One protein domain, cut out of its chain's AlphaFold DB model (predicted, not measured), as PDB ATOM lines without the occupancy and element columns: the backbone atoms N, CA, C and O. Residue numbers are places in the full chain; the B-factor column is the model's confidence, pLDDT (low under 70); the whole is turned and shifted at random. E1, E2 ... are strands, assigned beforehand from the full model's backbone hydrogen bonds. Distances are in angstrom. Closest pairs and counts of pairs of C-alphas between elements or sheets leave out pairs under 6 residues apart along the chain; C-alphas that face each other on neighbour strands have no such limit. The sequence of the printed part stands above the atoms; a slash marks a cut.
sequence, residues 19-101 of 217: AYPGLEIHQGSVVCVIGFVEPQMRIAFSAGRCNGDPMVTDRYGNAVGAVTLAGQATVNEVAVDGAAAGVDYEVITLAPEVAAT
ATOM      1  N   ALA A  19     -28.189   8.049  19.242       97.69
ATOM      2  CA  ALA A  19     -28.101   9.109  20.235       97.69
ATOM      3  C   ALA A  19     -28.342  10.471  19.570       97.69
ATOM      4  O   ALA A  19     -27.675  10.811  18.586       97.69
ATOM      5  N   TYR A  20     -29.284  11.238  20.114       97.88
ATOM      6  CA  TYR A  20     -29.641  12.582  19.663       97.88
ATOM      7  C   TYR A  20     -30.100  13.449  20.848       97.88
ATOM      8  O   TYR A  20     -30.572  12.895  21.847       97.88
ATOM      9  N   PRO A  21     -29.992  14.789  20.766       98.06
ATOM     10  CA  PRO A  21     -30.568  15.685  21.765       98.06
ATOM     11  C   PRO A  21     -32.083  15.476  21.856       98.06
ATOM     12  O   PRO A  21     -32.781  15.650  20.863       98.06
ATOM     13  N   GLY A  22     -32.596  15.095  23.021       96.88
ATOM     14  CA  GLY A  22     -33.998  14.734  23.231       96.88
ATOM     15  C   GLY A  22     -34.269  13.226  23.326       96.88
ATOM     16  O   GLY A  22     -35.435  12.845  23.456       96.88
ATOM     17  N   LEU A  23     -33.240  12.371  23.245       97.44
ATOM     18  CA  LEU A  23     -33.367  10.930  23.486       97.44
ATOM     19  C   LEU A  23     -33.547  10.645  24.985       97.44
ATOM     20  O   LEU A  23     -32.685  11.011  25.779       97.44
ATOM     21  N   GLU A  24     -34.611   9.926  25.338       96.81
ATOM     22  CA  GLU A  24     -34.822   9.370  26.681       96.81
ATOM     23  C   GLU A  24     -33.789   8.275  26.996       96.81
ATOM     24  O   GLU A  24     -33.610   7.331  26.216       96.81
ATOM     25  N   ILE A  25     -33.142   8.397  28.154       97.12
ATOM     26  CA  ILE A  25     -32.123   7.486  28.675       97.12
ATOM     27  C   ILE A  25     -32.457   7.012  30.089       97.12
ATOM     28  O   ILE A  25     -33.091   7.717  30.874       97.12
ATOM     29  N   HIS A  26     -32.052   5.783  30.394       97.31
ATOM     30  CA  HIS A  26     -32.314   5.085  31.648       97.31
ATOM     31  C   HIS A  26     -30.989   4.664  32.290       97.31
ATOM     32  O   HIS A  26     -30.148   4.037  31.632       97.31
ATOM     33  N   GLN A  27     -30.833   4.981  33.578       95.69
ATOM     34  CA  GLN A  27     -29.676   4.654  34.420       95.69
ATOM     35  C   GLN A  27     -30.171   4.113  35.764       95.69
ATOM     36  O   GLN A  27     -30.568   4.859  36.665       95.69
ATOM     37  N   GLY A  28     -30.213   2.786  35.892       91.56
ATOM     38  CA  GLY A  28     -30.862   2.141  37.029       91.56
ATOM     39  C   GLY A  28     -32.364   2.438  37.031       91.56
ATOM     40  O   GLY A  28     -33.076   2.048  36.111       91.56
ATOM     41  N   SER A  29     -32.851   3.127  38.064       90.62
ATOM     42  CA  SER A  29     -34.245   3.587  38.150       90.62
ATOM     43  C   SER A  29     -34.438   5.048  37.729       90.62
ATOM     44  O   SER A  29     -35.537   5.578  37.893       90.62
ATOM     45  N   VAL A  30     -33.375   5.727  37.289       94.38
ATOM     46  CA  VAL A  30     -33.412   7.143  36.910       94.38
ATOM     47  C   VAL A  30     -33.703   7.250  35.418       94.38
ATOM     48  O   VAL A  30     -33.054   6.585  34.611       94.38
ATOM     49  N   VAL A  31     -34.684   8.081  35.068       95.50
ATOM     50  CA  VAL A  31     -35.050   8.404  33.685       95.50
ATOM     51  C   VAL A  31     -34.686   9.857  33.428       95.50
ATOM     52  O   VAL A  31     -35.066  10.734  34.205       95.50
ATOM     53  N   CYS A  32     -33.949  10.086  32.350       95.81
ATOM     54  CA  CYS A  32     -33.466  11.392  31.931       95.81
ATOM     55  C   CYS A  32     -33.454  11.501  30.408       95.81
ATOM     56  O   CYS A  32     -33.878  10.593  29.693       95.81
ATOM     57  N   VAL A  33     -32.936  12.616  29.902       97.44
ATOM     58  CA  VAL A  33     -32.858  12.921  28.479       97.44
ATOM     59  C   VAL A  33     -31.460  13.410  28.112       97.44
ATOM     60  O   VAL A  33     -30.857  14.206  28.825       97.44
ATOM     61  N   ILE A  34     -30.954  12.988  26.952       98.25
ATOM     62  CA  ILE A  34     -29.730  13.556  26.375       98.25
ATOM     63  C   ILE A  34     -29.983  15.009  25.963       98.25
ATOM     64  O   ILE A  34     -30.809  15.279  25.095       98.25
ATOM     65  N   GLY A  35     -29.225  15.946  26.516       98.00
ATOM     66  CA  GLY A  35     -29.320  17.368  26.193       98.00
ATOM     67  C   GLY A  35     -28.418  17.829  25.059       98.00
ATOM     68  O   GLY A  35     -28.749  18.763  24.339       98.00
ATOM     69  N   PHE A  36     -27.275  17.186  24.857       98.56
ATOM     70  CA  PHE A  36     -26.371  17.537  23.763       98.56
ATOM     71  C   PHE A  36     -25.613  16.310  23.280       98.56
ATOM     72  O   PHE A  36     -25.289  15.430  24.071       98.56
ATOM     73  N   VAL A  37     -25.300  16.263  21.988       98.62
ATOM     74  CA  VAL A  37     -24.474  15.214  21.386       98.62
ATOM     75  C   VAL A  37     -23.381  15.890  20.578       98.62
ATOM     76  O   VAL A  37     -23.672  16.766  19.770       98.62
ATOM     77  N   GLU A  38     -22.140  15.454  20.772       97.75
ATOM     78  CA  GLU A  38     -21.020  15.778  19.893       97.75
ATOM     79  C   GLU A  38     -20.674  14.531  19.065       97.75
ATOM     80  O   GLU A  38     -19.972  13.632  19.553       97.75
ATOM     81  N   PRO A  39     -21.171  14.430  17.816       97.69
ATOM     82  CA  PRO A  39     -21.025  13.220  17.018       97.69
ATOM     83  C   PRO A  39     -19.569  12.872  16.704       97.69
ATOM     84  O   PRO A  39     -19.239  11.687  16.648       97.69
ATOM     85  N   GLN A  40     -18.697  13.876  16.524       97.06
ATOM     86  CA  GLN A  40     -17.292  13.645  16.162       97.06
ATOM     87  C   GLN A  40     -16.508  13.029  17.319       97.06
ATOM     88  O   GLN A  40     -15.697  12.128  17.115       97.06
ATOM     89  N   MET A  41     -16.777  13.493  18.542       96.69
ATOM     90  CA  MET A  41     -16.136  12.974  19.751       96.69
ATOM     91  C   MET A  41     -16.860  11.760  20.333       96.69
ATOM     92  O   MET A  41     -16.332  11.145  21.255       96.69
ATOM     93  N   ARG A  42     -18.034  11.392  19.798       97.75
ATOM     94  CA  ARG A  42     -18.835  10.250  20.269       97.75
ATOM     95  C   ARG A  42     -19.228  10.383  21.742       97.75
ATOM     96  O   ARG A  42     -19.252   9.392  22.471       97.75
ATOM     97  N   ILE A  43     -19.550  11.603  22.162       98.12
ATOM     98  CA  ILE A  43     -20.002  11.890  23.523       98.12
ATOM     99  C   ILE A  43     -21.380  12.539  23.522       98.12
ATOM    100  O   ILE A  43     -21.757  13.237  22.576       98.12
ATOM    101  N   ALA A  44     -22.110  12.323  24.606       98.44
ATOM    102  CA  ALA A  44     -23.368  12.981  24.904       98.44
ATOM    103  C   ALA A  44     -23.326  13.618  26.295       98.44
ATOM    104  O   ALA A  44     -22.532  13.217  27.145       98.44
ATOM    105  N   PHE A  45     -24.180  14.611  26.506       98.44
ATOM    106  CA  PHE A  45     -24.339  15.317  27.771       98.44
ATOM    107  C   PHE A  45     -25.774  15.197  28.262       98.44
ATOM    108  O   PHE A  45     -26.713  15.231  27.463       98.44
ATOM    109  N   SER A  46     -25.918  15.114  29.576       97.88
ATOM    110  CA  SER A  46     -27.183  15.107  30.313       97.88
ATOM    111  C   SER A  46     -26.954  15.795  31.670       97.88
ATOM    112  O   SER A  46     -25.851  16.289  31.936       97.88
ATOM    113  N   ALA A  47     -27.978  15.896  32.514       95.12
ATOM    114  CA  ALA A  47     -27.819  16.423  33.868       95.12
ATOM    115  C   ALA A  47     -27.062  15.410  34.752       95.12
ATOM    116  O   ALA A  47     -27.273  14.207  34.668       95.12
ATOM    117  N   GLY A  48     -26.191  15.875  35.638       90.75
ATOM    118  CA  GLY A  48     -25.386  15.036  36.534       90.75
ATOM    119  C   GLY A  48     -26.204  14.269  37.568       90.75
ATOM    120  O   GLY A  48     -25.817  13.174  37.983       90.75
ATOM    121  N   ARG A  49     -27.374  14.778  37.957       89.12
ATOM    122  CA  ARG A  49     -28.356  14.038  38.768       89.12
ATOM    123  C   ARG A  49     -28.909  12.779  38.086       89.12
ATOM    124  O   ARG A  49     -29.524  11.968  38.772       89.12
ATOM    125  N   CYS A  50     -28.687  12.609  36.781       90.62
ATOM    126  CA  CYS A  50     -29.071  11.413  36.030       90.62
ATOM    127  C   CYS A  50     -28.166  10.210  36.301       90.62
ATOM    128  O   CYS A  50     -28.602   9.077  36.109       90.62
ATOM    129  N   ASN A  51     -26.955  10.447  36.822       86.19
ATOM    130  CA  ASN A  51     -25.937   9.435  37.096       86.19
ATOM    131  C   ASN A  51     -26.312   8.494  38.262       86.19
ATOM    132  O   ASN A  51     -25.699   8.516  39.332       86.19
ATOM    133  N   GLY A  52     -27.360   7.691  38.069       83.75
ATOM    134  CA  GLY A  52     -27.829   6.654  38.990       83.75
ATOM    135  C   GLY A  52     -27.195   5.283  38.740       83.75
ATOM    136  O   GLY A  52     -27.188   4.442  39.636       83.75
ATOM    137  N   ASP A  53     -26.642   5.071  37.546       90.25
ATOM    138  CA  ASP A  53     -25.911   3.874  37.127       90.25
ATOM    139  C   ASP A  53     -24.860   4.272  36.070       90.25
ATOM    140  O   ASP A  53     -25.138   5.145  35.237       90.25
ATOM    141  N   PRO A  54     -23.654   3.668  36.081       91.00
ATOM    142  CA  PRO A  54     -22.626   3.955  35.083       91.00
ATOM    143  C   PRO A  54     -23.012   3.534  33.658       91.00
ATOM    144  O   PRO A  54     -22.480   4.110  32.707       91.00
ATOM    145  N   MET A  55     -23.883   2.535  33.482       95.69
ATOM    146  CA  MET A  55     -24.374   2.103  32.174       95.69
ATOM    147  C   MET A  55     -25.620   2.900  31.787       95.69
ATOM    148  O   MET A  55     -26.590   2.967  32.538       95.69
ATOM    149  N   VAL A  56     -25.614   3.450  30.574       97.69
ATOM    150  CA  VAL A  56     -26.732   4.220  30.026       97.69
ATOM    151  C   VAL A  56     -27.451   3.386  28.978       97.69
ATOM    152  O   VAL A  56     -26.828   2.887  28.035       97.69
ATOM    153  N   THR A  57     -28.766   3.266  29.116       97.31
ATOM    154  CA  THR A  57     -29.632   2.563  28.159       97.31
ATOM    155  C   THR A  57     -30.708   3.485  27.597       97.31
ATOM    156  O   THR A  57     -30.954   4.549  28.152       97.31
ATOM    157  N   ASP A  58     -31.332   3.111  26.482       95.81
ATOM    158  CA  ASP A  58     -32.580   3.735  26.037       95.81
ATOM    159  C   ASP A  58     -33.781   3.152  26.805       95.81
ATOM    160  O   ASP A  58     -33.659   2.185  27.562       95.81
ATOM    161  N   ARG A  59     -34.979   3.688  26.558       94.00
ATOM    162  CA  ARG A  59     -36.227   3.210  27.185       94.00
ATOM    163  C   ARG A  59     -36.565   1.730  26.946       94.00
ATOM    164  O   ARG A  59     -37.489   1.201  27.562       94.00
ATOM    165  N   TYR A  60     -35.908   1.081  25.986       94.25
ATOM    166  CA  TYR A  60     -36.105  -0.331  25.654       94.25
ATOM    167  C   TYR A  60     -35.010  -1.226  26.251       94.25
ATOM    168  O   TYR A  60     -35.031  -2.437  26.030       94.25
ATOM    169  N   GLY A  61     -34.065  -0.650  26.999       93.75
ATOM    170  CA  GLY A  61     -32.936  -1.357  27.595       93.75
ATOM    171  C   GLY A  61     -31.775  -1.606  26.629       93.75
ATOM    172  O   GLY A  61     -30.876  -2.383  26.954       93.75
ATOM    173  N   ASN A  62     -31.759  -0.981  25.446       95.38
ATOM    174  CA  ASN A  62     -30.603  -1.073  24.555       95.38
ATOM    175  C   ASN A  62     -29.484  -0.173  25.074       95.38
ATOM    176  O   ASN A  62     -29.737   0.970  25.446       95.38
ATOM    177  N   ALA A  63     -28.241  -0.655  25.054       95.75
ATOM    178  CA  ALA A  63     -27.099   0.148  25.477       95.75
ATOM    179  C   ALA A  63     -26.930   1.405  24.603       95.75
ATOM    180  O   ALA A  63     -26.930   1.336  23.375       95.75
ATOM    181  N   VAL A  64     -26.762   2.556  25.249       97.75
ATOM    182  CA  VAL A  64     -26.452   3.848  24.616       97.75
ATOM    183  C   VAL A  64     -24.984   4.205  24.848       97.75
ATOM    184  O   VAL A  64     -24.308   4.706  23.946       97.75
ATOM    185  N   GLY A  65     -24.458   3.921  26.039       97.12
ATOM    186  CA  GLY A  65     -23.091   4.262  26.403       97.12
ATOM    187  C   GLY A  65     -22.808   4.061  27.883       97.12
ATOM    188  O   GLY A  65     -23.541   3.358  28.576       97.12
ATOM    189  N   ALA A  66     -21.744   4.694  28.362       97.12
ATOM    190  CA  ALA A  66     -21.391   4.703  29.775       97.12
ATOM    191  C   ALA A  66     -20.966   6.101  30.227       97.12
ATOM    192  O   ALA A  66     -20.315   6.830  29.472       97.12
ATOM    193  N   VAL A  67     -21.310   6.457  31.463       96.38
ATOM    194  CA  VAL A  67     -20.874   7.712  32.086       96.38
ATOM    195  C   VAL A  67     -19.362   7.672  32.291       96.38
ATOM    196  O   VAL A  67     -18.825   6.723  32.863       96.38
ATOM    197  N   THR A  68     -18.663   8.704  31.824       93.81
ATOM    198  CA  THR A  68     -17.201   8.831  31.959       93.81
ATOM    199  C   THR A  68     -16.772  10.015  32.806       93.81
ATOM    200  O   THR A  68     -15.666  10.012  33.344       93.81
ATOM    201  N   LEU A  69     -17.645  11.006  32.963       91.06
ATOM    202  CA  LEU A  69     -17.425  12.163  33.817       91.06
ATOM    203  C   LEU A  69     -18.773  12.665  34.329       91.06
ATOM    204  O   LEU A  69     -19.737  12.683  33.572       91.06
ATOM    205  N   ALA A  70     -18.846  13.098  35.582       86.88
ATOM    206  CA  ALA A  70     -20.032  13.760  36.106       86.88
ATOM    207  C   ALA A  70     -19.642  14.803  37.155       86.88
ATOM    208  O   ALA A  70     -18.784  14.546  38.001       86.88
ATOM    209  N   GLY A  71     -20.302  15.954  37.102       82.19
ATOM    210  CA  GLY A  71     -20.339  16.934  38.177       82.19
ATOM    211  C   GLY A  71     -21.744  16.959  38.764       82.19
ATOM    212  O   GLY A  71     -22.724  17.041  38.029       82.19
ATOM    213  N   GLN A  72     -21.860  16.872  40.083       73.62
ATOM    214  CA  GLN A  72     -23.143  16.982  40.775       73.62
ATOM    215  C   GLN A  72     -23.105  18.170  41.722       73.62
ATOM    216  O   GLN A  72     -22.133  18.361  42.458       73.62
ATOM    217  N   ALA A  73     -24.182  18.951  41.743       59.84
ATOM    218  CA  ALA A  73     -24.350  19.959  42.774       59.84
ATOM    219  C   ALA A  73     -24.671  19.262  44.105       59.84
ATOM    220  O   ALA A  73     -25.758  18.712  44.287       59.84
ATOM    221  N   THR A  74     -23.738  19.263  45.058       50.44
ATOM    222  CA  THR A  74     -24.001  18.752  46.408       50.44
ATOM    223  C   THR A  74     -25.004  19.678  47.102       50.44
ATOM    224  O   THR A  74     -24.774  20.870  47.294       50.44
ATOM    225  N   VAL A  75     -26.155  19.131  47.505       46.88
ATOM    226  CA  VAL A  75     -27.295  19.897  48.061       46.88
ATOM    227  C   VAL A  75     -26.985  20.576  49.417       46.88
ATOM    228  O   VAL A  75     -27.825  21.294  49.946       46.88
ATOM    229  N   ASN A  76     -25.787  20.373  49.982       37.59
ATOM    230  CA  ASN A  76     -25.384  20.848  51.313       37.59
ATOM    231  C   ASN A  76     -24.143  21.755  51.334       37.59
ATOM    232  O   ASN A  76     -23.691  22.120  52.420       37.59
ATOM    233  N   GLU A  77     -23.589  22.149  50.189       38.12
ATOM    234  CA  GLU A  77     -22.480  23.103  50.184       38.12
ATOM    235  C   GLU A  77     -23.043  24.523  50.078       38.12
ATOM    236  O   GLU A  77     -23.310  25.054  49.000       38.12
ATOM    237  N   VAL A  78     -23.279  25.145  51.238       38.41
ATOM    238  CA  VAL A  78     -23.406  26.602  51.298       38.41
ATOM    239  C   VAL A  78     -22.078  27.140  50.795       38.41
ATOM    240  O   VAL A  78     -21.056  26.918  51.438       38.41
ATOM    241  N   ALA A  79     -22.095  27.803  49.640       42.00
ATOM    242  CA  ALA A  79     -20.921  28.427  49.057       42.00
ATOM    243  C   ALA A  79     -20.268  29.362  50.084       42.00
ATOM    244  O   ALA A  79     -20.714  30.491  50.294       42.00
ATOM    245  N   VAL A  80     -19.214  28.886  50.742       44.06
ATOM    246  CA  VAL A  80     -18.287  29.748  51.463       44.06
ATOM    247  C   VAL A  80     -17.438  30.391  50.365       44.06
ATOM    248  O   VAL A  80     -16.775  29.693  49.606       44.06
ATOM    249  N   ASP A  81     -17.551  31.711  50.220       37.00
ATOM    250  CA  ASP A  81     -16.817  32.547  49.254       37.00
ATOM    251  C   ASP A  81     -17.189  32.432  47.765       37.00
ATOM    252  O   ASP A  81     -16.324  32.391  46.892       37.00
ATOM    253  N   GLY A  82     -18.483  32.470  47.428       39.34
ATOM    254  CA  GLY A  82     -18.904  32.713  46.036       39.34
ATOM    255  C   GLY A  82     -18.488  31.621  45.040       39.34
ATOM    256  O   GLY A  82     -18.540  31.841  43.828       39.34
ATOM    257  N   ALA A  83     -18.099  30.444  45.541       38.81
ATOM    258  CA  ALA A  83     -17.998  29.228  44.755       38.81
ATOM    259  C   ALA A  83     -19.361  28.947  44.107       38.81
ATOM    260  O   ALA A  83     -20.406  29.087  44.746       38.81
ATOM    261  N   ALA A  84     -19.350  28.630  42.814       42.00
ATOM    262  CA  ALA A  84     -20.559  28.382  42.045       42.00
ATOM    263  C   ALA A  84     -21.454  27.377  42.783       42.00
ATOM    264  O   ALA A  84     -20.989  26.303  43.158       42.00
ATOM    265  N   ALA A  85     -22.740  27.701  42.949       53.12
ATOM    266  CA  ALA A  85     -23.745  26.667  43.168       53.12
ATOM    267  C   ALA A  85     -23.494  25.583  42.112       53.12
ATOM    268  O   ALA A  85     -23.452  25.930  40.924       53.12
ATOM    269  N   GLY A  86     -23.242  24.350  42.564       71.44
ATOM    270  CA  GLY A  86     -22.601  23.311  41.760       71.44
ATOM    271  C   GLY A  86     -23.189  23.187  40.355       71.44
ATOM    272  O   GLY A  86     -24.403  23.309  40.155       71.44
ATOM    273  N   VAL A  87     -22.298  23.011  39.382       88.38
ATOM    274  CA  VAL A  87     -22.669  22.782  37.989       88.38
ATOM    275  C   VAL A  87     -23.007  21.304  37.844       88.38
ATOM    276  O   VAL A  87     -22.165  20.449  38.112       88.38
ATOM    277  N   ASP A  88     -24.248  21.026  37.467       90.69
ATOM    278  CA  ASP A  88     -24.814  19.679  37.420       90.69
ATOM    279  C   ASP A  88     -24.802  19.163  35.973       90.69
ATOM    280  O   ASP A  88     -25.470  19.722  35.100       90.69
ATOM    281  N   TYR A  89     -23.977  18.153  35.695       95.56
ATOM    282  CA  TYR A  89     -23.815  17.575  34.361       95.56
ATOM    283  C   TYR A  89     -23.253  16.150  34.417       95.56
ATOM    284  O   TYR A  89     -22.521  15.786  35.337       95.56
ATOM    285  N   GLU A  90     -23.520  15.361  33.386       96.50
ATOM    286  CA  GLU A  90     -22.782  14.134  33.093       96.50
ATOM    287  C   GLU A  90     -22.332  14.107  31.632       96.50
ATOM    288  O   GLU A  90     -22.945  14.724  30.754       96.50
ATOM    289  N   VAL A  91     -21.241  13.389  31.386       97.75
ATOM    290  CA  VAL A  91     -20.695  13.087  30.067       97.75
ATOM    291  C   VAL A  91     -20.764  11.584  29.867       97.75
ATOM    292  O   VAL A  91     -20.257  10.803  30.675       97.75
ATOM    293  N   ILE A  92     -21.374  11.194  28.759       98.38
ATOM    294  CA  ILE A  92     -21.611   9.809  28.380       98.38
ATOM    295  C   ILE A  92     -20.767   9.522  27.145       98.38
ATOM    296  O   ILE A  92     -20.952  10.152  26.102       98.38
ATOM    297  N   THR A  93     -19.865   8.550  27.235       98.12
ATOM    298  CA  THR A  93     -19.190   8.014  26.051       98.12
ATOM    299  C   THR A  93     -20.123   7.032  25.361       98.12
ATOM    300  O   THR A  93     -20.558   6.049  25.965       98.12
ATOM    301  N   LEU A  94     -20.433   7.293  24.092       98.38
ATOM    302  CA  LEU A  94     -21.383   6.494  23.323       98.38
ATOM    303  C   LEU A  94     -20.786   5.136  22.938       98.38
ATOM    304  O   LEU A  94     -19.650   5.059  22.456       98.38
ATOM    305  N   ALA A  95     -21.577   4.071  23.083       96.88
ATOM    306  CA  ALA A  95     -21.178   2.719  22.693       96.88
ATOM    307  C   ALA A  95     -20.847   2.665  21.186       96.88
ATOM    308  O   ALA A  95     -21.550   3.308  20.408       96.88
ATOM    309  N   PRO A  96     -19.801   1.949  20.731       93.50
ATOM    310  CA  PRO A  96     -19.297   2.024  19.350       93.50
ATOM    311  C   PRO A  96     -20.344   1.835  18.239       93.50
ATOM    312  O   PRO A  96     -20.228   2.429  17.170       93.50
ATOM    313  N   GLU A  97     -21.358   1.016  18.492       91.31
ATOM    314  CA  GLU A  97     -22.414   0.631  17.558       91.31
ATOM    315  C   GLU A  97     -23.602   1.610  17.491       91.31
ATOM    316  O   GLU A  97     -24.423   1.520  16.578       91.31
ATOM    317  N   VAL A  98     -23.699   2.548  18.436       96.19
ATOM    318  CA  VAL A  98     -24.768   3.558  18.493       96.19
ATOM    319  C   VAL A  98     -24.509   4.615  17.427       96.19
ATOM    320  O   VAL A  98     -23.414   5.162  17.380       96.19
ATOM    321  N   ALA A  99     -25.470   4.972  16.579       97.00
ATOM    322  CA  ALA A  99     -25.327   6.142  15.707       97.00
ATOM    323  C   ALA A  99     -25.400   7.439  16.537       97.00
ATOM    324  O   ALA A  99     -26.032   7.460  17.586       97.00
ATOM    325  N   ALA A 100     -24.761   8.528  16.102       97.62
ATOM    326  CA  ALA A 100     -24.802   9.810  16.815       97.62
ATOM    327  C   ALA A 100     -25.176  10.949  15.870       97.62
ATOM    328  O   ALA A 100     -24.646  11.036  14.759       97.62
ATOM    329  N   THR A 101     -26.065  11.833  16.315       97.69
ATOM    330  CA  THR A 101     -26.452  13.035  15.578       97.69
ATOM    331  C   THR A 101     -26.696  14.200  16.529       97.69
ATOM    332  O   THR A 101     -27.137  14.012  17.655       97.69
TER     333      THR A 101
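AT A GLANCE: This is residues 19 to 101 of the 217 residues of an uncharacterized protein of Mycobacterium marinum (UniProt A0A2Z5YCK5). Seven antiparallel strands make one strongly twisted sheet, curled like part of a small barrel, with E2 running on into E3 to join its two edges along the chain. From this body the long loop between E6 and E7 reaches far out; its residues 78 to 83 stick out free, and this arm makes the length. The printed part has 83 residues, with seven named strands E1 to E7 in chain order, no named helix, and the sheet order E2, E1, E5, E6, E7, E4, E3. The class is all strand, though only 34 of the 83 residues are in named elements. The whole is compact, with a radius of gyration of the C-alphas of 13.6 A, and elongated, spanning 45 by 28 by 19 A.

HOW THE PARTS SIT: E1, residues 24 to 27, and E2, residues 30 to 33, form a hairpin, with N 25 and O 32 2.8 A apart, within hydrogen-bond range. E2 runs on at 68 degrees into E3, residues 36 to 38, across a break of 2 residues. E3 forms a hairpin with E4, residues 43 to 46, at 169 degrees between directions, with N 45 and O 36 at 2.8 A. The closest C-alphas of E2 and E4 are those of Val 33 and Ser 46, 6.4 A apart. E5, residues 55 to 58, is staggered: it pairs with E1 over residues 57 to 58, N 26 and O 57 at 2.8 A, and over residues 55 to 57 with E6, residues 63 to 71, N 56 and O 65 at 2.9 A. E6 bends by 60 degrees at residue 68. E7, residues 89 to 94, is antiparallel to E6, N 91 and O 69 at 2.7 A, and to E4, N 92 and O 44 at 2.8 A. E5, E6 and E7 are a meander, each strand the antiparallel neighbour of the one before; E4 to E7 are a Greek key, its first strand also the antiparallel neighbour of its fourth.

IN THESE COORDINATES: E1 begins at C-alpha 24, (-34.822, 9.370, 26.681). E1, E4 and E5 each measure 10.4 A, E2 10.2 A and E3 6.8 A. E6, the longest, runs 22.1 A to C-alpha 71 at (-20.339, 16.934, 38.177). E7 covers 15.8 A and ends at C-alpha 94, (-21.383, 6.494, 23.323).

THE WHOLE: The C-alphas farthest apart are those of Asp 81 and Glu 97, at 45.3 A. The printed part has no cut. The link from E6 to E7, residues 72 to 88, is long. Mean pLDDT of the printed part is 86.5; residues 73 to 85 are under 70.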